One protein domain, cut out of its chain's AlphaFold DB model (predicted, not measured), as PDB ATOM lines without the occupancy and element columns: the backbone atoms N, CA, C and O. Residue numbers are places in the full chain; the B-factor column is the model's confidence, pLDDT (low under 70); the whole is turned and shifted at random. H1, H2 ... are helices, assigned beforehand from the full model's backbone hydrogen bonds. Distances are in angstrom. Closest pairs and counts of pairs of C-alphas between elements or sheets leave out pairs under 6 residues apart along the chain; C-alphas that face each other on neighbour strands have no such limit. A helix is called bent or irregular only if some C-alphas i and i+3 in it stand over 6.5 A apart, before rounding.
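AT A GLANCE: This is residues 7 to 40 and 81 to 193 of the 194 residues of an uncharacterized protein of Eragrostis curvula (weeping love grass) (UniProt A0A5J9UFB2). One helix, H5, runs through the middle of a rounded body; H3 and H4 pack on one side of it, and H6, the longest helix, crosses it on the other. Beyond H3 and H4, H1 packs on both and H2 folds back along it as a hairpin, while H7 and the short H8 and H9 lie toward the opposite end of the longest axis. The printed part has 147 residues with nine named helices, H1 to H9 in order, and no named strand; the class is all helix. It is compact, with a radius of gyration of the C-alphas of 14.7 A and spans of 41 by 35 by 31 A.

IN THESE COORDINATES: H1, residues 7 to 26, begins at C-alpha 7 (90.803, 117.060, 109.421) and is 28.5 A long from first to last C-alpha. H2 is residues 31 to 40, H3 residues 84 to 94, and H4 residues 96 to 108, 18.7 A. H5, residues 115 to 129, is 21.0 A long and irregular: C-alphas 122 and 125 are 7.9 A apart. H6, residues 139 to 159, spans 30.0 A and ends at C-alpha 159 (76.524, 133.693, 86.120). H7 is residues 165 to 176, H8 residues 179 to 182, and H9 residues 187 to 192, ending at C-alpha 192 (59.893, 132.301, 101.146).

HOW THE PARTS SIT: H5 is the hub, touching four helices. It touches H3 at a steep tilt of 41 degrees, with the closest C-alphas, Val 93 and Trp 126, 4.9 A apart. With H4 it forms a helical hairpin, closest at C-alphas 106 and 115, 6.1 A. H6 touches H5 with residues 144 to 152 alone, at a steep tilt of 59 degrees; the closest C-alphas are those of Asn 117 and Gly 148, 3.8 A. H7 only just touches H5, with 3 pairs of C-alphas within 8 A, the closest Leu 121 and Leu 167 at 6.9 A. H1 touches H4 at a shallow tilt of 16 degrees, the same way, with C-alphas 18 and 102 closest at 5.8 A. H1 and H2 form a helical hairpin, closest at Ala 24 and Arg 31, whose C-alphas are 4.4 A apart. H7 and H8 touch only at the corner, where C-alphas 175 and 181 are closest at 5.3 A. H9 only just touches H6, with 3 pairs of C-alphas within 8 A, the closest Ser 142 and Phe 189 at 7.2 A. H1 and H6 are apart. Every O i to N i+4 pair is within hydrogen-bond range in H1, H2, H3, H4 and H6; it is 8 of 11 in H5, 7 of 8 in H7 and 0 of 2 in H9, where 2 of 3 O i to N i+3 pairs are, and H8 is too short for such a pair.

THE WHOLE: The two farthest C-alphas, Ser 29 and Pro 179, are 43.6 A apart. Residues 41 to 80 are not printed, and C-alphas 40 and 81 are 18.2 A apart across this cut. Of the links printed whole, none is long. The mean pLDDT of the printed part is 77.1; residues 7, 40, 81 to 84, 131 to 137 and 184 to 193 are under 70.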
ATOM      1  N   ALA A   7      91.275 116.153 108.380       66.88
ATOM      2  CA  ALA A   7      90.803 117.060 109.421       66.88
ATOM      3  C   ALA A   7      91.804 118.194 109.706       66.88
ATOM      4  O   ALA A   7      91.401 119.350 109.746       66.88
ATOM      5  N   ASP A   8      93.110 117.910 109.775       72.88
ATOM      6  CA  ASP A   8      94.142 118.936 110.023       72.88
ATOM      7  C   ASP A   8      94.158 119.998 108.911       72.88
ATOM      8  O   ASP A   8      94.424 121.177 109.143       72.88
ATOM      9  N   ARG A   9      93.869 119.577 107.670       72.69
ATOM     10  CA  ARG A   9      93.768 120.480 106.514       72.69
ATOM     11  C   ARG A   9      92.500 121.330 106.565       72.69
ATOM     12  O   ARG A   9      92.564 122.493 106.181       72.69
ATOM     13  N   LEU A  10      91.376 120.769 107.008       74.56
ATOM     14  CA  LEU A  10      90.113 121.499 107.154       74.56
ATOM     15  C   LEU A  10      90.170 122.505 108.303       74.56
ATOM     16  O   LEU A  10      89.728 123.637 108.131       74.56
ATOM     17  N   GLU A  11      90.803 122.149 109.418       77.88
ATOM     18  CA  GLU A  11      91.028 123.078 110.524       77.88
ATOM     19  C   GLU A  11      91.976 124.215 110.111       77.88
ATOM     20  O   GLU A  11      91.693 125.382 110.372       77.88
ATOM     21  N   ALA A  12      93.048 123.923 109.363       77.19
ATOM     22  CA  ALA A  12      93.910 124.969 108.805       77.19
ATOM     23  C   ALA A  12      93.146 125.932 107.874       77.19
ATOM     24  O   ALA A  12      93.406 127.135 107.877       77.19
ATOM     25  N   LEU A  13      92.187 125.419 107.096       77.31
ATOM     26  CA  LEU A  13      91.319 126.240 106.250       77.31
ATOM     27  C   LEU A  13      90.327 127.064 107.075       77.31
ATOM     28  O   LEU A  13      90.130 128.239 106.772       77.31
ATOM     29  N   SER A  14      89.746 126.485 108.127       79.75
ATOM     30  CA  SER A  14      88.899 127.206 109.081       79.75
ATOM     31  C   SER A  14      89.646 128.400 109.681       79.75
ATOM     32  O   SER A  14      89.140 129.519 109.656       79.75
ATOM     33  N   LEU A  15      90.886 128.187 110.129       80.88
ATOM     34  CA  LEU A  15      91.746 129.242 110.669       80.88
ATOM     35  C   LEU A  15      92.096 130.317 109.627       80.88
ATOM     36  O   LEU A  15      92.187 131.497 109.961       80.88
ATOM     37  N   GLU A  16      92.276 129.947 108.357       80.94
ATOM     38  CA  GLU A  16      92.507 130.927 107.290       80.94
ATOM     39  C   GLU A  16      91.278 131.822 107.067       80.94
ATOM     40  O   GLU A  16      91.418 133.036 106.895       80.94
ATOM     41  N   ILE A  17      90.076 131.236 107.093       82.31
ATOM     42  CA  ILE A  17      88.812 131.978 107.005       82.31
ATOM     43  C   ILE A  17      88.674 132.903 108.215       82.31
ATOM     44  O   ILE A  17      88.407 134.090 108.041       82.31
ATOM     45  N   GLU A  18      88.931 132.390 109.419       82.94
ATOM     46  CA  GLU A  18      88.916 133.154 110.669       82.94
ATOM     47  C   GLU A  18      89.846 134.376 110.584       82.94
ATOM     48  O   GLU A  18      89.417 135.510 110.793       82.94
ATOM     49  N   CYS A  19      91.097 134.171 110.163       83.88
ATOM     50  CA  CYS A  19      92.090 135.233 110.008       83.88
ATOM     51  C   CYS A  19      91.667 136.279 108.960       83.88
ATOM     52  O   CYS A  19      91.813 137.485 109.177       83.88
ATOM     53  N   LYS A  20      91.088 135.852 107.829       82.62
ATOM     54  CA  LYS A  20      90.571 136.770 106.799       82.62
ATOM     55  C   LYS A  20      89.383 137.592 107.304       82.62
ATOM     56  O   LYS A  20      89.326 138.792 107.028       82.62
ATOM     57  N   LEU A  21      88.474 136.989 108.069       83.38
ATOM     58  CA  LEU A  21      87.350 137.690 108.694       83.38
ATOM     59  C   LEU A  21      87.831 138.683 109.763       83.38
ATOM     60  O   LEU A  21      87.395 139.833 109.766       83.38
ATOM     61  N   GLN A  22      88.793 138.296 110.604       84.94
ATOM     62  CA  GLN A  22      89.431 139.198 111.572       84.94
ATOM     63  C   GLN A  22      90.130 140.371 110.878       84.94
ATOM     64  O   GLN A  22      89.984 141.522 111.286       84.94
ATOM     65  N   LYS A  23      90.838 140.120 109.773       83.75
ATOM     66  CA  LYS A  23      91.447 141.185 108.968       83.75
ATOM     67  C   LYS A  23      90.391 142.133 108.391       83.75
ATOM     68  O   LYS A  23      90.597 143.344 108.398       83.75
ATOM     69  N   ALA A  24      89.252 141.609 107.938       83.38
ATOM     70  CA  ALA A  24      88.135 142.424 107.460       83.38
ATOM     71  C   ALA A  24      87.515 143.289 108.578       83.38
ATOM     72  O   ALA A  24      87.085 144.416 108.323       83.38
ATOM     73  N   LEU A  25      87.499 142.804 109.824       82.50
ATOM     74  CA  LEU A  25      87.084 143.602 110.983       82.50
ATOM     75  C   LEU A  25      88.052 144.762 111.236       82.50
ATOM     76  O   LEU A  25      87.608 145.912 111.304       82.50
ATOM     77  N   SER A  26      89.354 144.469 111.284       84.06
ATOM     78  CA  SER A  26      90.425 145.438 111.553       84.06
ATOM     79  C   SER A  26      90.600 146.487 110.448       84.06
ATOM     80  O   SER A  26      90.986 147.622 110.719       84.06
ATOM     81  N   SER A  27      90.313 146.142 109.192       80.88
ATOM     82  CA  SER A  27      90.480 147.034 108.041       80.88
ATOM     83  C   SER A  27      89.139 147.588 107.553       80.88
ATOM     84  O   SER A  27      88.578 147.107 106.572       80.88
ATOM     85  N   ASN A  28      88.646 148.646 108.206       73.44
ATOM     86  CA  ASN A  28      87.323 149.234 107.937       73.44
ATOM     87  C   ASN A  28      87.116 149.638 106.458       73.44
ATOM     88  O   ASN A  28      86.089 149.311 105.871       73.44
ATOM     89  N   SER A  29      88.118 150.259 105.824       75.50
ATOM     90  CA  SER A  29      88.025 150.733 104.430       75.50
ATOM     91  C   SER A  29      88.141 149.625 103.373       75.50
ATOM     92  O   SER A  29      87.655 149.792 102.261       75.50
ATOM     93  N   GLN A  30      88.780 148.494 103.698       77.81
ATOM     94  CA  GLN A  30      88.977 147.363 102.771       77.81
ATOM     95  C   GLN A  30      88.031 146.190 103.052       77.81
ATOM     96  O   GLN A  30      88.003 145.224 102.292       77.81
ATOM     97  N   ARG A  31      87.235 146.267 104.121       79.75
ATOM     98  CA  ARG A  31      86.303 145.227 104.562       79.75
ATOM     99  C   ARG A  31      85.446 144.625 103.440       79.75
ATOM    100  O   ARG A  31      85.488 143.403 103.301       79.75
ATOM    101  N   PRO A  32      84.715 145.404 102.614       77.06
ATOM    102  CA  PRO A  32      83.889 144.817 101.559       77.06
ATOM    103  C   PRO A  32      84.731 144.099 100.498       77.06
ATOM    104  O   PRO A  32      84.347 143.026 100.047       77.06
ATOM    105  N   GLN A  33      85.910 144.630 100.159       81.25
ATOM    106  CA  GLN A  33      86.821 144.015  99.187       81.25
ATOM    107  C   GLN A  33      87.407 142.699  99.712       81.25
ATOM    108  O   GLN A  33      87.491 141.728  98.967       81.25
ATOM    109  N   ILE A  34      87.778 142.639 100.996       79.56
ATOM    110  CA  ILE A  34      88.301 141.419 101.629       79.56
ATOM    111  C   ILE A  34      87.221 140.332 101.670       79.56
ATOM    112  O   ILE A  34      87.507 139.179 101.351       79.56
ATOM    113  N   LEU A  35      85.981 140.685 102.022       78.12
ATOM    114  CA  LEU A  35      84.866 139.733 102.037       78.12
ATOM    115  C   LEU A  35      84.500 139.254 100.632       78.12
ATOM    116  O   LEU A  35      84.282 138.062 100.430       78.12
ATOM    117  N   GLN A  36      84.504 140.158  99.654       78.81
ATOM    118  CA  GLN A  36      84.299 139.801  98.257       78.81
ATOM    119  C   GLN A  36      85.411 138.878  97.744       78.81
ATOM    120  O   GLN A  36      85.116 137.904  97.065       78.81
ATOM    121  N   GLN A  37      86.678 139.127  98.090       78.06
ATOM    122  CA  GLN A  37      87.786 138.232  97.739       78.06
ATOM    123  C   GLN A  37      87.671 136.871  98.423       78.06
ATOM    124  O   GLN A  37      87.949 135.856  97.794       78.06
ATOM    125  N   LEU A  38      87.258 136.830  99.693       77.69
ATOM    126  CA  LEU A  38      87.012 135.575 100.401       77.69
ATOM    127  C   LEU A  38      85.927 134.753  99.691       77.69
ATOM    128  O   LEU A  38      86.083 133.543  99.543       77.69
ATOM    129  N   PHE A  39      84.880 135.418  99.204       73.38
ATOM    130  CA  PHE A  39      83.841 134.803  98.387       73.38
ATOM    131  C   PHE A  39      84.386 134.352  97.015       73.38
ATOM    132  O   PHE A  39      84.354 133.172  96.686       73.38
ATOM    133  N   ALA A  40      85.006 135.236  96.237       68.62
ATOM    134  CA  ALA A  40      85.462 134.921  94.881       68.62
ATOM    135  C   ALA A  40      86.605 133.878  94.826       68.62
ATOM    136  O   ALA A  40      86.538 132.922  94.059       68.62
ATOM    137  N   TRP A  81      81.002 116.037  93.379       46.72
ATOM    138  CA  TRP A  81      81.920 117.109  93.717       46.72
ATOM    139  C   TRP A  81      81.284 117.924  94.838       46.72
ATOM    140  O   TRP A  81      80.683 118.968  94.593       46.72
ATOM    141  N   LEU A  82      81.411 117.438  96.079       54.78
ATOM    142  CA  LEU A  82      81.084 118.242  97.257       54.78
ATOM    143  C   LEU A  82      81.790 119.592  97.115       54.78
ATOM    144  O   LEU A  82      83.022 119.660  97.032       54.78
ATOM    145  N   CYS A  83      81.004 120.662  97.036       64.44
ATOM    146  CA  CYS A  83      81.552 121.997  96.876       64.44
ATOM    147  C   CYS A  83      82.411 122.342  98.100       64.44
ATOM    148  O   CYS A  83      82.165 121.871  99.210       64.44
ATOM    149  N   PHE A  84      83.436 123.177  97.921       68.44
ATOM    150  CA  PHE A  84      84.393 123.490  98.990       68.44
ATOM    151  C   PHE A  84      83.714 123.969 100.288       68.44
ATOM    152  O   PHE A  84      84.105 123.562 101.384       68.44
ATOM    153  N   TYR A  85      82.660 124.782 100.164       73.00
ATOM    154  CA  TYR A  85      81.875 125.261 101.303       73.00
ATOM    155  C   TYR A  85      81.097 124.141 102.008       73.00
ATOM    156  O   TYR A  85      80.931 124.185 103.221       73.00
ATOM    157  N   GLU A  86      80.676 123.106 101.285       74.94
ATOM    158  CA  GLU A  86      79.923 121.982 101.838       74.94
ATOM    159  C   GLU A  86      80.810 121.087 102.710       74.94
ATOM    160  O   GLU A  86      80.401 120.640 103.782       74.94
ATOM    161  N   ILE A  87      82.065 120.872 102.301       78.44
ATOM    162  CA  ILE A  87      83.045 120.137 103.115       78.44
ATOM    163  C   ILE A  87      83.302 120.883 104.434       78.44
ATOM    164  O   ILE A  87      83.362 120.257 105.493       78.44
ATOM    165  N   LEU A  88      83.404 122.216 104.385       78.12
ATOM    166  CA  LEU A  88      83.557 123.050 105.578       78.12
ATOM    167  C   LEU A  88      82.303 123.054 106.457       78.12
ATOM    168  O   LEU A  88      82.430 122.909 107.669       78.12
ATOM    169  N   ALA A  89      81.108 123.137 105.872       83.50
ATOM    170  CA  ALA A  89      79.859 123.071 106.627       83.50
ATOM    171  C   ALA A  89      79.742 121.750 107.406       83.50
ATOM    172  O   ALA A  89      79.466 121.759 108.605       83.50
ATOM    173  N   ASN A  90      80.064 120.621 106.765       83.00
ATOM    174  CA  ASN A  90      80.125 119.316 107.432       83.00
ATOM    175  C   ASN A  90      81.218 119.265 108.521       83.00
ATOM    176  O   ASN A  90      81.045 118.614 109.551       83.00
ATOM    177  N   HIS A  91      82.360 119.928 108.305       81.56
ATOM    178  CA  HIS A  91      83.423 120.016 109.308       81.56
ATOM    179  C   HIS A  91      82.967 120.789 110.547       81.56
ATOM    180  O   HIS A  91      83.227 120.339 111.657       81.56
ATOM    181  N   PHE A  92      82.249 121.901 110.382       82.06
ATOM    182  CA  PHE A  92      81.748 122.675 111.519       82.06
ATOM    183  C   PHE A  92      80.704 121.920 112.328       82.06
ATOM    184  O   PHE A  92      80.700 122.054 113.545       82.06
ATOM    185  N   VAL A  93      79.875 121.078 111.704       82.88
ATOM    186  CA  VAL A  93      78.984 120.171 112.451       82.88
ATOM    187  C   VAL A  93      79.788 119.213 113.340       82.88
ATOM    188  O   VAL A  93      79.426 118.986 114.490       82.88
ATOM    189  N   ARG A  94      80.905 118.677 112.831       81.81
ATOM    190  CA  ARG A  94      81.778 117.749 113.576       81.81
ATOM    191  C   ARG A  94      82.630 118.433 114.645       81.81
ATOM    192  O   ARG A  94      82.932 117.807 115.655       81.81
ATOM    193  N   VAL A  95      83.049 119.674 114.398       82.12
ATOM    194  CA  VAL A  95      83.886 120.496 115.284       82.12
ATOM    195  C   VAL A  95      83.165 121.829 115.529       82.12
ATOM    196  O   VAL A  95      83.479 122.844 114.888       82.12
ATOM    197  N   PRO A  96      82.151 121.841 116.416       80.19
ATOM    198  CA  PRO A  96      81.283 122.999 116.615       80.19
ATOM    199  C   PRO A  96      82.018 124.230 117.157       80.19
ATOM    200  O   PRO A  96      81.576 125.355 116.918       80.19
ATOM    201  N   GLU A  97      83.158 124.060 117.827       83.62
ATOM    202  CA  GLU A  97      84.004 125.147 118.330       83.62
ATOM    203  C   GLU A  97      84.568 126.007 117.192       83.62
ATOM    204  O   GLU A  97      84.607 127.235 117.293       83.62
ATOM    205  N   SER A  98      84.978 125.381 116.086       80.56
ATOM    206  CA  SER A  98      85.476 126.088 114.900       80.56
ATOM    207  C   SER A  98      84.350 126.849 114.194       80.56
ATOM    208  O   SER A  98      84.534 128.004 113.812       80.56
ATOM    209  N   GLY A  99      83.152 126.256 114.120       82.94
ATOM    210  CA  GLY A  99      81.953 126.933 113.616       82.94
ATOM    211  C   GLY A  99      81.561 128.152 114.459       82.94
ATOM    212  O   GLY A  99      81.291 129.222 113.910       82.94
ATOM    213  N   ARG A 100      81.610 128.033 115.794       85.00
ATOM    214  CA  ARG A 100      81.291 129.127 116.728       85.00
ATOM    215  C   ARG A 100      82.229 130.328 116.567       85.00
ATOM    216  O   ARG A 100      81.742 131.452 116.494       85.00
ATOM    217  N   ARG A 101      83.545 130.110 116.450       86.25
ATOM    218  CA  ARG A 101      84.521 131.199 116.229       86.25
ATOM    219  C   ARG A 101      84.212 131.998 114.963       86.25
ATOM    220  O   ARG A 101      84.198 133.227 114.980       86.25
ATOM    221  N   ILE A 102      83.913 131.304 113.866       86.12
ATOM    222  CA  ILE A 102      83.548 131.943 112.595       86.12
ATOM    223  C   ILE A 102      82.213 132.683 112.720       86.12
ATOM    224  O   ILE A 102      82.100 133.810 112.233       86.12
ATOM    225  N   LEU A 103      81.224 132.096 113.401       86.56
ATOM    226  CA  LEU A 103      79.941 132.749 113.656       86.56
ATOM    227  C   LEU A 103      80.128 134.089 114.373       86.56
ATOM    228  O   LEU A 103      79.583 135.092 113.923       86.56
ATOM    229  N   GLU A 104      80.901 134.126 115.460       86.94
ATOM    230  CA  GLU A 104      81.125 135.344 116.251       86.94
ATOM    231  C   GLU A 104      81.737 136.479 115.416       86.94
ATOM    232  O   GLU A 104      81.382 137.648 115.593       86.94
ATOM    233  N   LEU A 105      82.611 136.146 114.463       86.50
ATOM    234  CA  LEU A 105      83.193 137.117 113.532       86.50
ATOM    235  C   LEU A 105      82.177 137.594 112.490       86.50
ATOM    236  O   LEU A 105      82.099 138.788 112.201       86.50
ATOM    237  N   ILE A 106      81.370 136.684 111.943       86.00
ATOM    238  CA  ILE A 106      80.311 137.018 110.983       86.00
ATOM    239  C   ILE A 106      79.235 137.897 111.635       86.00
ATOM    240  O   ILE A 106      78.785 138.855 111.012       86.00
ATOM    241  N   VAL A 107      78.866 137.632 112.893       85.38
ATOM    242  CA  VAL A 107      77.931 138.459 113.683       85.38
ATOM    243  C   VAL A 107      78.403 139.907 113.777       85.38
ATOM    244  O   VAL A 107      77.596 140.825 113.646       85.38
ATOM    245  N   GLN A 108      79.707 140.137 113.909       84.00
ATOM    246  CA  GLN A 108      80.272 141.490 113.905       84.00
ATOM    247  C   GLN A 108      80.303 142.127 112.505       84.00
ATOM    248  O   GLN A 108      80.296 143.351 112.375       84.00
ATOM    249  N   LEU A 109      80.319 141.312 111.448       82.75
ATOM    250  CA  LEU A 109      80.360 141.745 110.048       82.75
ATOM    251  C   LEU A 109      78.978 141.798 109.383       82.75
ATOM    252  O   LEU A 109      78.893 142.094 108.195       82.75
ATOM    253  N   TRP A 110      77.899 141.554 110.124       81.94
ATOM    254  CA  TRP A 110      76.551 141.369 109.578       81.94
ATOM    255  C   TRP A 110      76.018 142.549 108.763       81.94
ATOM    256  O   TRP A 110      75.223 142.371 107.846       81.94
ATOM    257  N   SER A 111      76.490 143.761 109.061       75.38
ATOM    258  CA  SER A 111      76.149 144.976 108.312       75.38
ATOM    259  C   SER A 111      76.766 145.023 106.903       75.38
ATOM    260  O   SER A 111      76.586 146.009 106.195       75.38
ATOM    261  N   GLN A 112      77.544 144.012 106.501       77.75
ATOM    262  CA  GLN A 112      78.196 143.921 105.195       77.75
ATOM    263  C   GLN A 112      77.423 142.999 104.247       77.75
ATOM    264  O   GLN A 112      77.007 141.906 104.630       77.75
ATOM    265  N   SER A 113      77.320 143.389 102.975       73.06
ATOM    266  CA  SER A 113      76.551 142.671 101.944       73.06
ATOM    267  C   SER A 113      76.967 141.207 101.745       73.06
ATOM    268  O   SER A 113      76.119 140.351 101.512       73.06
ATOM    269  N   PHE A 114      78.259 140.898 101.877       80.25
ATOM    270  CA  PHE A 114      78.789 139.541 101.692       80.25
ATOM    271  C   PHE A 114      78.726 138.665 102.949       80.25
ATOM    272  O   PHE A 114      78.886 137.449 102.844       80.25
ATOM    273  N   ALA A 115      78.495 139.244 104.134       83.81
ATOM    274  CA  ALA A 115      78.511 138.487 105.383       83.81
ATOM    275  C   ALA A 115      77.385 137.446 105.430       83.81
ATOM    276  O   ALA A 115      77.637 136.300 105.792       83.81
ATOM    277  N   ALA A 116      76.180 137.810 104.977       86.31
ATOM    278  CA  ALA A 116      75.049 136.886 104.877       86.31
ATOM    279  C   ALA A 116      75.327 135.730 103.897       86.31
ATOM    280  O   ALA A 116      75.006 134.582 104.185       86.31
ATOM    281  N   ASN A 117      75.992 136.003 102.769       87.38
ATOM    282  CA  ASN A 117      76.326 134.983 101.768       87.38
ATOM    283  C   ASN A 117      77.322 133.960 102.336       87.38
ATOM    284  O   ASN A 117      77.121 132.753 102.224       87.38
ATOM    285  N   ILE A 118      78.386 134.450 102.984       85.94
ATOM    286  CA  ILE A 118      79.401 133.606 103.631       85.94
ATOM    287  C   ILE A 118      78.768 132.798 104.771       85.94
ATOM    288  O   ILE A 118      79.041 131.605 104.901       85.94
ATOM    289  N   PHE A 119      77.895 133.430 105.559       88.69
ATOM    290  CA  PHE A 119      77.132 132.780 106.619       88.69
ATOM    291  C   PHE A 119      76.318 131.596 106.090       88.69
ATOM    292  O   PHE A 119      76.485 130.479 106.578       88.69
ATOM    293  N   ALA A 120      75.490 131.821 105.066       88.06
ATOM    294  CA  ALA A 120      74.646 130.782 104.487       88.06
ATOM    295  C   ALA A 120      75.481 129.602 103.964       88.06
ATOM    296  O   ALA A 120      75.176 128.446 104.240       88.06
ATOM    297  N   LEU A 121      76.591 129.869 103.280       85.50
ATOM    298  CA  LEU A 121      77.405 128.807 102.691       85.50
ATOM    299  C   LEU A 121      78.173 127.977 103.715       85.50
ATOM    300  O   LEU A 121      78.277 126.764 103.555       85.50
ATOM    301  N   LEU A 122      78.707 128.604 104.761       85.81
ATOM    302  CA  LEU A 122      79.555 127.914 105.730       85.81
ATOM    303  C   LEU A 122      78.767 127.299 106.886       85.81
ATOM    304  O   LEU A 122      79.139 126.238 107.370       85.81
ATOM    305  N   LEU A 123      77.699 127.953 107.345       86.56
ATOM    306  CA  LEU A 123      77.052 127.621 108.617       86.56
ATOM    307  C   LEU A 123      75.628 127.071 108.465       86.56
ATOM    308  O   LEU A 123      75.006 126.798 109.488       86.56
ATOM    309  N   HIS A 124      75.124 126.845 107.241       85.50
ATOM    310  CA  HIS A 124      73.783 126.277 107.030       85.50
ATOM    311  C   HIS A 124      73.577 124.970 107.805       85.50
ATOM    312  O   HIS A 124      72.656 124.908 108.606       85.50
ATOM    313  N   LYS A 125      74.454 123.965 107.659       85.69
ATOM    314  CA  LYS A 125      74.301 122.686 108.386       85.69
ATOM    315  C   LYS A 125      74.510 122.832 109.886       85.69
ATOM    316  O   LYS A 125      73.756 122.295 110.690       85.69
ATOM    317  N   TRP A 126      75.517 123.615 110.271       84.69
ATOM    318  CA  TRP A 126      75.833 123.858 111.676       84.69
ATOM    319  C   TRP A 126      74.653 124.481 112.437       84.69
ATOM    320  O   TRP A 126      74.425 124.137 113.596       84.69
ATOM    321  N   LEU A 127      73.863 125.332 111.774       80.88
ATOM    322  CA  LEU A 127      72.674 125.954 112.351       80.88
ATOM    323  C   LEU A 127      71.600 124.931 112.751       80.88
ATOM    324  O   LEU A 127      70.981 125.096 113.796       80.88
ATOM    325  N   PHE A 128      71.391 123.884 111.952       77.62
ATOM    326  CA  PHE A 128      70.335 122.890 112.179       77.62
ATOM    327  C   PHE A 128      70.798 121.673 112.985       77.62
ATOM    328  O   PHE A 128      70.001 121.086 113.723       77.62
ATOM    329  N   GLU A 129      72.072 121.298 112.853       79.56
ATOM    330  CA  GLU A 129      72.612 120.046 113.398       79.56
ATOM    331  C   GLU A 129      73.442 120.234 114.676       79.56
ATOM    332  O   GLU A 129      73.451 119.346 115.521       79.56
ATOM    333  N   ALA A 130      74.137 121.366 114.843       71.06
ATOM    334  CA  ALA A 130      75.134 121.528 115.908       71.06
ATOM    335  C   ALA A 130      74.841 122.666 116.898       71.06
ATOM    336  O   ALA A 130      75.259 122.592 118.052       71.06
ATOM    337  N   LEU A 131      74.152 123.733 116.477       63.16
ATOM    338  CA  LEU A 131      73.944 124.908 117.328       63.16
ATOM    339  C   LEU A 131      72.808 124.744 118.350       63.16
ATOM    340  O   LEU A 131      72.849 125.386 119.401       63.16
ATOM    341  N   PHE A 132      71.803 123.912 118.077       61.44
ATOM    342  CA  PHE A 132      70.567 123.922 118.860       61.44
ATOM    343  C   PHE A 132      70.157 122.540 119.371       61.44
ATOM    344  O   PHE A 132      69.439 121.790 118.713       61.44
ATOM    345  N   ASP A 133      70.550 122.272 120.617       53.69
ATOM    346  CA  ASP A 133      69.967 121.255 121.495       53.69
ATOM    347  C   ASP A 133      68.563 121.716 121.956       53.69
ATOM    348  O   ASP A 133      68.366 122.218 123.063       53.69
ATOM    349  N   GLY A 134      67.594 121.695 121.033       51.44
ATOM    350  CA  GLY A 134      66.168 121.873 121.341       51.44
ATOM    351  C   GLY A 134      65.646 123.307 121.546       51.44
ATOM    352  O   GLY A 134      64.560 123.465 122.100       51.44
ATOM    353  N   LYS A 135      66.358 124.359 121.113       56.53
ATOM    354  CA  LYS A 135      65.854 125.755 121.133       56.53
ATOM    355  C   LYS A 135      65.666 126.316 119.721       56.53
ATOM    356  O   LYS A 135      66.444 125.998 118.830       56.53
ATOM    357  N   GLU A 136      64.644 127.154 119.540       59.84
ATOM    358  CA  GLU A 136      64.341 127.823 118.266       59.84
ATOM    359  C   GLU A 136      65.543 128.611 117.723       59.84
ATOM    360  O   GLU A 136      66.267 129.285 118.468       59.84
ATOM    361  N   ILE A 137      65.721 128.572 116.401       67.06
ATOM    362  CA  ILE A 137      66.724 129.378 115.710       67.06
ATOM    363  C   ILE A 137      66.314 130.850 115.824       67.06
ATOM    364  O   ILE A 137      65.206 131.241 115.455       67.06
ATOM    365  N   SER A 138      67.227 131.697 116.314       73.12
ATOM    366  CA  SER A 138      66.975 133.140 116.404       73.12
ATOM    367  C   SER A 138      66.599 133.712 115.036       73.12
ATOM    368  O   SER A 138      67.309 133.491 114.053       73.12
ATOM    369  N   LEU A 139      65.555 134.549 115.011       75.00
ATOM    370  CA  LEU A 139      65.087 135.280 113.825       75.00
ATOM    371  C   LEU A 139      66.215 135.958 113.046       75.00
ATOM    372  O   LEU A 139      66.156 136.049 111.824       75.00
ATOM    373  N   ARG A 140      67.257 136.423 113.747       80.94
ATOM    374  CA  ARG A 140      68.427 137.026 113.107       80.94
ATOM    375  C   ARG A 140      69.148 136.009 112.223       80.94
ATOM    376  O   ARG A 140      69.293 136.270 111.034       80.94
ATOM    377  N   TYR A 141      69.536 134.849 112.759       82.75
ATOM    378  CA  TYR A 141      70.222 133.796 111.996       82.75
ATOM    379  C   TYR A 141      69.372 133.290 110.836       82.75
ATOM    380  O   TYR A 141      69.880 133.148 109.727       82.75
ATOM    381  N   SER A 142      68.072 133.111 111.064       81.12
ATOM    382  CA  SER A 142      67.123 132.763 110.011       81.12
ATOM    383  C   SER A 142      67.120 133.816 108.893       81.12
ATOM    384  O   SER A 142      67.351 133.492 107.733       81.12
ATOM    385  N   SER A 143      66.966 135.098 109.225       82.62
ATOM    386  CA  SER A 143      66.962 136.177 108.230       82.62
ATOM    387  C   SER A 143      68.266 136.252 107.424       82.62
ATOM    388  O   SER A 143      68.212 136.427 106.208       82.62
ATOM    389  N   ALA A 144      69.434 136.059 108.047       85.62
ATOM    390  CA  ALA A 144      70.690 136.032 107.293       85.62
ATOM    391  C   ALA A 144      70.877 134.782 106.445       85.62
ATOM    392  O   ALA A 144      71.464 134.891 105.370       85.62
ATOM    393  N   LEU A 145      70.396 133.621 106.897       86.69
ATOM    394  CA  LEU A 145      70.429 132.407 106.090       86.69
ATOM    395  C   LEU A 145      69.611 132.611 104.815       86.69
ATOM    396  O   LEU A 145      70.129 132.365 103.731       86.69
ATOM    397  N   VAL A 146      68.385 133.129 104.948       84.06
ATOM    398  CA  VAL A 146      67.532 133.498 103.809       84.06
ATOM    399  C   VAL A 146      68.252 134.481 102.910       84.06
ATOM    400  O   VAL A 146      68.447 134.202 101.736       84.06
ATOM    401  N   GLN A 147      68.669 135.623 103.458       85.69
ATOM    402  CA  GLN A 147      69.258 136.687 102.656       85.69
ATOM    403  C   GLN A 147      70.497 136.189 101.905       85.69
ATOM    404  O   GLN A 147      70.666 136.483 100.725       85.69
ATOM    405  N   GLY A 148      71.349 135.413 102.579       87.19
ATOM    406  CA  GLY A 148      72.533 134.806 101.991       87.19
ATOM    407  C   GLY A 148      72.200 133.794 100.901       87.19
ATOM    408  O   GLY A 148      72.771 133.874  99.817       87.19
ATOM    409  N   ALA A 149      71.255 132.885 101.158       86.75
ATOM    410  CA  ALA A 149      70.803 131.886 100.193       86.75
ATOM    411  C   ALA A 149      70.143 132.537  98.965       86.75
ATOM    412  O   ALA A 149      70.452 132.182  97.834       86.75
ATOM    413  N   THR A 150      69.299 133.552  99.154       86.44
ATOM    414  CA  THR A 150      68.694 134.311  98.053       86.44
ATOM    415  C   THR A 150      69.755 135.042  97.233       86.44
ATOM    416  O   THR A 150      69.715 135.018  96.005       86.44
ATOM    417  N   ASN A 151      70.734 135.673  97.882       85.50
ATOM    418  CA  ASN A 151      71.802 136.377  97.179       85.50
ATOM    419  C   ASN A 151      72.653 135.423  96.335       85.50
ATOM    420  O   ASN A 151      72.901 135.705  95.165       85.50
ATOM    421  N   VAL A 152      73.091 134.295  96.904       83.94
ATOM    422  CA  VAL A 152      73.890 133.315  96.152       83.94
ATOM    423  C   VAL A 152      73.063 132.620  95.065       83.94
ATOM    424  O   VAL A 152      73.625 132.195  94.061       83.94
ATOM    425  N   PHE A 153      71.732 132.602  95.186       84.12
ATOM    426  CA  PHE A 153      70.836 132.068  94.155       84.12
ATOM    427  C   PHE A 153      70.830 132.987  92.947       84.12
ATOM    428  O   PHE A 153      71.059 132.547  91.823       84.12
ATOM    429  N   TRP A 154      70.657 134.284  93.193       81.44
ATOM    430  CA  TRP A 154      70.747 135.285  92.142       81.44
ATOM    431  C   TRP A 154      72.119 135.317  91.477       81.44
ATOM    432  O   TRP A 154      72.169 135.520  90.267       81.44
ATOM    433  N   ILE A 155      73.204 135.072  92.220       80.44
ATOM    434  CA  ILE A 155      74.542 134.930  91.630       80.44
ATOM    435  C   ILE A 155      74.545 133.773  90.629       80.44
ATOM    436  O   ILE A 155      74.855 134.023  89.473       80.44
ATOM    437  N   ASP A 156      74.119 132.567  91.025       76.75
ATOM    438  CA  ASP A 156      74.086 131.394  90.134       76.75
ATOM    439  C   ASP A 156      73.247 131.639  88.866       76.75
ATOM    440  O   ASP A 156      73.651 131.263  87.764       76.75
ATOM    441  N   ILE A 157      72.105 132.324  88.994       78.00
ATOM    442  CA  ILE A 157      71.271 132.711  87.848       78.00
ATOM    443  C   ILE A 157      72.001 133.709  86.938       78.00
ATOM    444  O   ILE A 157      72.004 133.538  85.719       78.00
ATOM    445  N   GLN A 158      72.634 134.741  87.506       77.75
ATOM    446  CA  GLN A 158      73.347 135.777  86.747       77.75
ATOM    447  C   GLN A 158      74.593 135.237  86.039       77.75
ATOM    448  O   GLN A 158      74.889 135.646  84.916       77.75
ATOM    449  N   THR A 159      75.320 134.321  86.674       74.62
ATOM    450  CA  THR A 159      76.524 133.693  86.120       74.62
ATOM    451  C   THR A 159      76.206 132.480  85.244       74.62
ATOM    452  O   THR A 159      77.111 131.950  84.599       74.62
ATOM    453  N   ASN A 160      74.935 132.062  85.172       73.94
ATOM    454  CA  ASN A 160      74.475 130.844  84.500       73.94
ATOM    455  C   ASN A 160      75.231 129.595  84.996       73.94
ATOM    456  O   ASN A 160      75.688 128.751  84.218       73.94
ATOM    457  N   THR A 161      75.399 129.508  86.315       71.12
ATOM    458  CA  THR A 161      76.073 128.412  87.015       71.12
ATOM    459  C   THR A 161      75.124 127.712  87.986       71.12
ATOM    460  O   THR A 161      73.979 128.110  88.180       71.12
ATOM    461  N   ARG A 162      75.583 126.598  88.565       72.50
ATOM    462  CA  ARG A 162      74.864 125.837  89.603       72.50
ATOM    463  C   ARG A 162      75.772 125.555  90.805       72.50
ATOM    464  O   ARG A 162      75.708 124.479  91.396       72.50
ATOM    465  N   HIS A 163      76.666 126.489  91.128       71.94
ATOM    466  CA  HIS A 163      77.682 126.342  92.174       71.94
ATOM    467  C   HIS A 163      77.080 126.150  93.568       71.94
ATOM    468  O   HIS A 163      77.665 125.480  94.421       71.94
ATOM    469  N   PHE A 164      75.893 126.702  93.797       77.44
ATOM    470  CA  PHE A 164      75.222 126.692  95.089       77.44
ATOM    471  C   PHE A 164      74.099 125.656  95.171       77.44
ATOM    472  O   PHE A 164      73.339 125.641  96.135       77.44
ATOM    473  N   ARG A 165      74.007 124.743  94.189       77.19
ATOM    474  CA  ARG A 165      72.949 123.722  94.135       77.19
ATOM    475  C   ARG A 165      72.878 122.873  95.405       77.19
ATOM    476  O   ARG A 165      71.769 122.580  95.843       77.19
ATOM    477  N   SER A 166      74.011 122.491  96.001       79.56
ATOM    478  CA  SER A 166      73.989 121.655  97.208       79.56
ATOM    479  C   SER A 166      73.477 122.396  98.446       79.56
ATOM    480  O   SER A 166      72.801 121.778  99.264       79.56
ATOM    481  N   LEU A 167      73.672 123.720  98.536       82.31
ATOM    482  CA  LEU A 167      73.025 124.547  99.561       82.31
ATOM    483  C   LEU A 167      71.495 124.485  99.434       82.31
ATOM    484  O   LEU A 167      70.817 124.206 100.418       82.31
ATOM    485  N   TYR A 168      70.942 124.722  98.237       81.38
ATOM    486  CA  TYR A 168      69.482 124.697  98.047       81.38
ATOM    487  C   TYR A 168      68.897 123.311  98.239       81.38
ATOM    488  O   TYR A 168      67.818 123.196  98.810       81.38
ATOM    489  N   ARG A 169      69.611 122.272  97.791       82.56
ATOM    490  CA  ARG A 169      69.196 120.888  98.007       82.56
ATOM    491  C   ARG A 169      69.040 120.607  99.498       82.56
ATOM    492  O   ARG A 169      67.966 120.192  99.898       82.56
ATOM    493  N   TYR A 170      70.044 120.932 100.313       83.25
ATOM    494  CA  TYR A 170      69.966 120.748 101.765       83.25
ATOM    495  C   TYR A 170      68.826 121.562 102.395       83.25
ATOM    496  O   TYR A 170      68.043 121.047 103.187       83.25
ATOM    497  N   LEU A 171      68.690 122.841 102.027       82.38
ATOM    498  CA  LEU A 171      67.623 123.691 102.570       82.38
ATOM    499  C   LEU A 171      66.219 123.199 102.187       82.38
ATOM    500  O   LEU A 171      65.279 123.385 102.956       82.38
ATOM    501  N   LEU A 172      66.062 122.583 101.018       79.88
ATOM    502  CA  LEU A 172      64.791 122.025 100.580       79.88
ATOM    503  C   LEU A 172      64.545 120.649 101.210       79.88
ATOM    504  O   LEU A 172      63.551 120.460 101.902       79.88
ATOM    505  N   GLU A 173      65.449 119.703 100.983       80.69
ATOM    506  CA  GLU A 173      65.263 118.285 101.299       80.69
ATOM    507  C   GLU A 173      65.448 117.987 102.789       80.69
ATOM    508  O   GLU A 173      64.619 117.298 103.378       80.69
ATOM    509  N   ASP A 174      66.481 118.546 103.421       80.38
ATOM    510  CA  ASP A 174      66.843 118.219 104.807       80.38
ATOM    511  C   ASP A 174      66.253 119.194 105.835       80.38
ATOM    512  O   ASP A 174      66.231 118.907 107.033       80.38
ATOM    513  N   VAL A 175      65.780 120.359 105.386       80.50
ATOM    514  CA  VAL A 175      65.264 121.413 106.268       80.50
ATOM    515  C   VAL A 175      63.781 121.684 106.020       80.50
ATOM    516  O   VAL A 175      62.989 121.564 106.951       80.50
ATOM    517  N   ALA A 176      63.381 122.042 104.794       77.75
ATOM    518  CA  ALA A 176      61.992 122.411 104.511       77.75
ATOM    519  C   ALA A 176      61.038 121.205 104.494       77.75
ATOM    520  O   ALA A 176      59.905 121.317 104.961       77.75
ATOM    521  N   LEU A 177      61.491 120.053 103.989       78.25
ATOM    522  CA  LEU A 177      60.694 118.821 103.942       78.25
ATOM    523  C   LEU A 177      60.710 118.021 105.253       78.25
ATOM    524  O   LEU A 177      59.933 117.078 105.390       78.25
ATOM    525  N   VAL A 178      61.548 118.393 106.227       80.00
ATOM    526  CA  VAL A 178      61.651 117.712 107.525       80.00
ATOM    527  C   VAL A 178      60.890 118.516 108.587       80.00
ATOM    528  O   VAL A 178      61.383 119.560 109.015       80.00
ATOM    529  N   PRO A 179      59.721 118.049 109.073       72.69
ATOM    530  CA  PRO A 179      58.876 118.811 109.998       72.69
ATOM    531  C   PRO A 179      59.596 119.250 111.279       72.69
ATOM    532  O   PRO A 179      59.412 120.381 111.718       72.69
ATOM    533  N   ASP A 180      60.465 118.394 111.825       75.75
ATOM    534  CA  ASP A 180      61.242 118.669 113.042       75.75
ATOM    535  C   ASP A 180      62.309 119.757 112.845       75.75
ATOM    536  O   ASP A 180      62.699 120.433 113.798       75.75
ATOM    537  N   GLN A 181      62.824 119.918 111.623       73.62
ATOM    538  CA  GLN A 181      63.776 120.980 111.288       73.62
ATOM    539  C   GLN A 181      63.036 122.258 110.911       73.62
ATOM    540  O   GLN A 181      63.413 123.340 111.358       73.62
ATOM    541  N   LEU A 182      61.935 122.128 110.171       70.94
ATOM    542  CA  LEU A 182      61.049 123.229 109.826       70.94
ATOM    543  C   LEU A 182      60.485 123.910 111.079       70.94
ATOM    544  O   LEU A 182      60.472 125.137 111.146       70.94
ATOM    545  N   SER A 183      60.101 123.141 112.104       70.38
ATOM    546  CA  SER A 183      59.598 123.679 113.374       70.38
ATOM    547  C   SER A 183      60.642 124.469 114.166       70.38
ATOM    548  O   SER A 183      60.275 125.259 115.029       70.38
ATOM    549  N   LYS A 184      61.942 124.277 113.897       69.69
ATOM    550  CA  LYS A 184      63.016 125.068 114.529       69.69
ATOM    551  C   LYS A 184      63.160 126.450 113.909       69.69
ATOM    552  O   LYS A 184      63.854 127.301 114.471       69.69
ATOM    553  N   ILE A 185      62.550 126.667 112.751       68.25
ATOM    554  CA  ILE A 185      62.589 127.931 112.043       68.25
ATOM    555  C   ILE A 185      61.292 128.681 112.320       68.25
ATOM    556  O   ILE A 185      60.199 128.134 112.212       68.25
ATOM    557  N   SER A 186      61.410 129.963 112.659       60.91
ATOM    558  CA  SER A 186      60.238 130.822 112.826       60.91
ATOM    559  C   SER A 186      59.341 130.796 111.585       60.91
ATOM    560  O   SER A 186      59.828 130.845 110.454       60.91
ATOM    561  N   SER A 187      58.022 130.815 111.798       54.06
ATOM    562  CA  SER A 187      56.981 130.783 110.760       54.06
ATOM    563  C   SER A 187      57.121 131.873 109.685       54.06
ATOM    564  O   SER A 187      56.573 131.732 108.597       54.06
ATOM    565  N   GLN A 188      57.888 132.939 109.947       50.28
ATOM    566  CA  GLN A 188      58.227 133.978 108.960       50.28
ATOM    567  C   GLN A 188      59.133 133.472 107.820       50.28
ATOM    568  O   GLN A 188      59.232 134.117 106.785       50.28
ATOM    569  N   PHE A 189      59.803 132.332 107.991       54.31
ATOM    570  CA  PHE A 189      60.708 131.740 107.000       54.31
ATOM    571  C   PHE A 189      59.972 130.892 105.953       54.31
ATOM    572  O   PHE A 189      60.457 130.726 104.838       54.31
ATOM    573  N   LEU A 190      58.779 130.388 106.290       53.09
ATOM    574  CA  LEU A 190      57.937 129.595 105.388       53.09
ATOM    575  C   LEU A 190      57.394 130.414 104.211       53.09
ATOM    576  O   LEU A 190      57.199 129.863 103.134       53.09
ATOM    577  N   SER A 191      57.217 131.730 104.373       49.09
ATOM    578  CA  SER A 191      56.711 132.610 103.310       49.09
ATOM    579  C   SER A 191      57.699 132.844 102.160       49.09
ATOM    580  O   SER A 191      57.425 133.661 101.292       49.09
ATOM    581  N   LEU A 192      58.878 132.219 102.197       47.69
ATOM    582  CA  LEU A 192      59.893 132.301 101.146       47.69
ATOM    583  C   LEU A 192      59.935 131.065 100.241       47.69
ATOM    584  O   LEU A 192      60.577 131.109  99.195       47.69
ATOM    585  N   PHE A 193      59.279 129.976 100.651       47.47
ATOM    586  CA  PHE A 193      59.146 128.741  99.871       47.47
ATOM    587  C   PHE A 193      57.755 128.587  99.230       47.47
ATOM    588  O   PHE A 193      57.539 127.633  98.483       47.47
TER     589      PHE A 193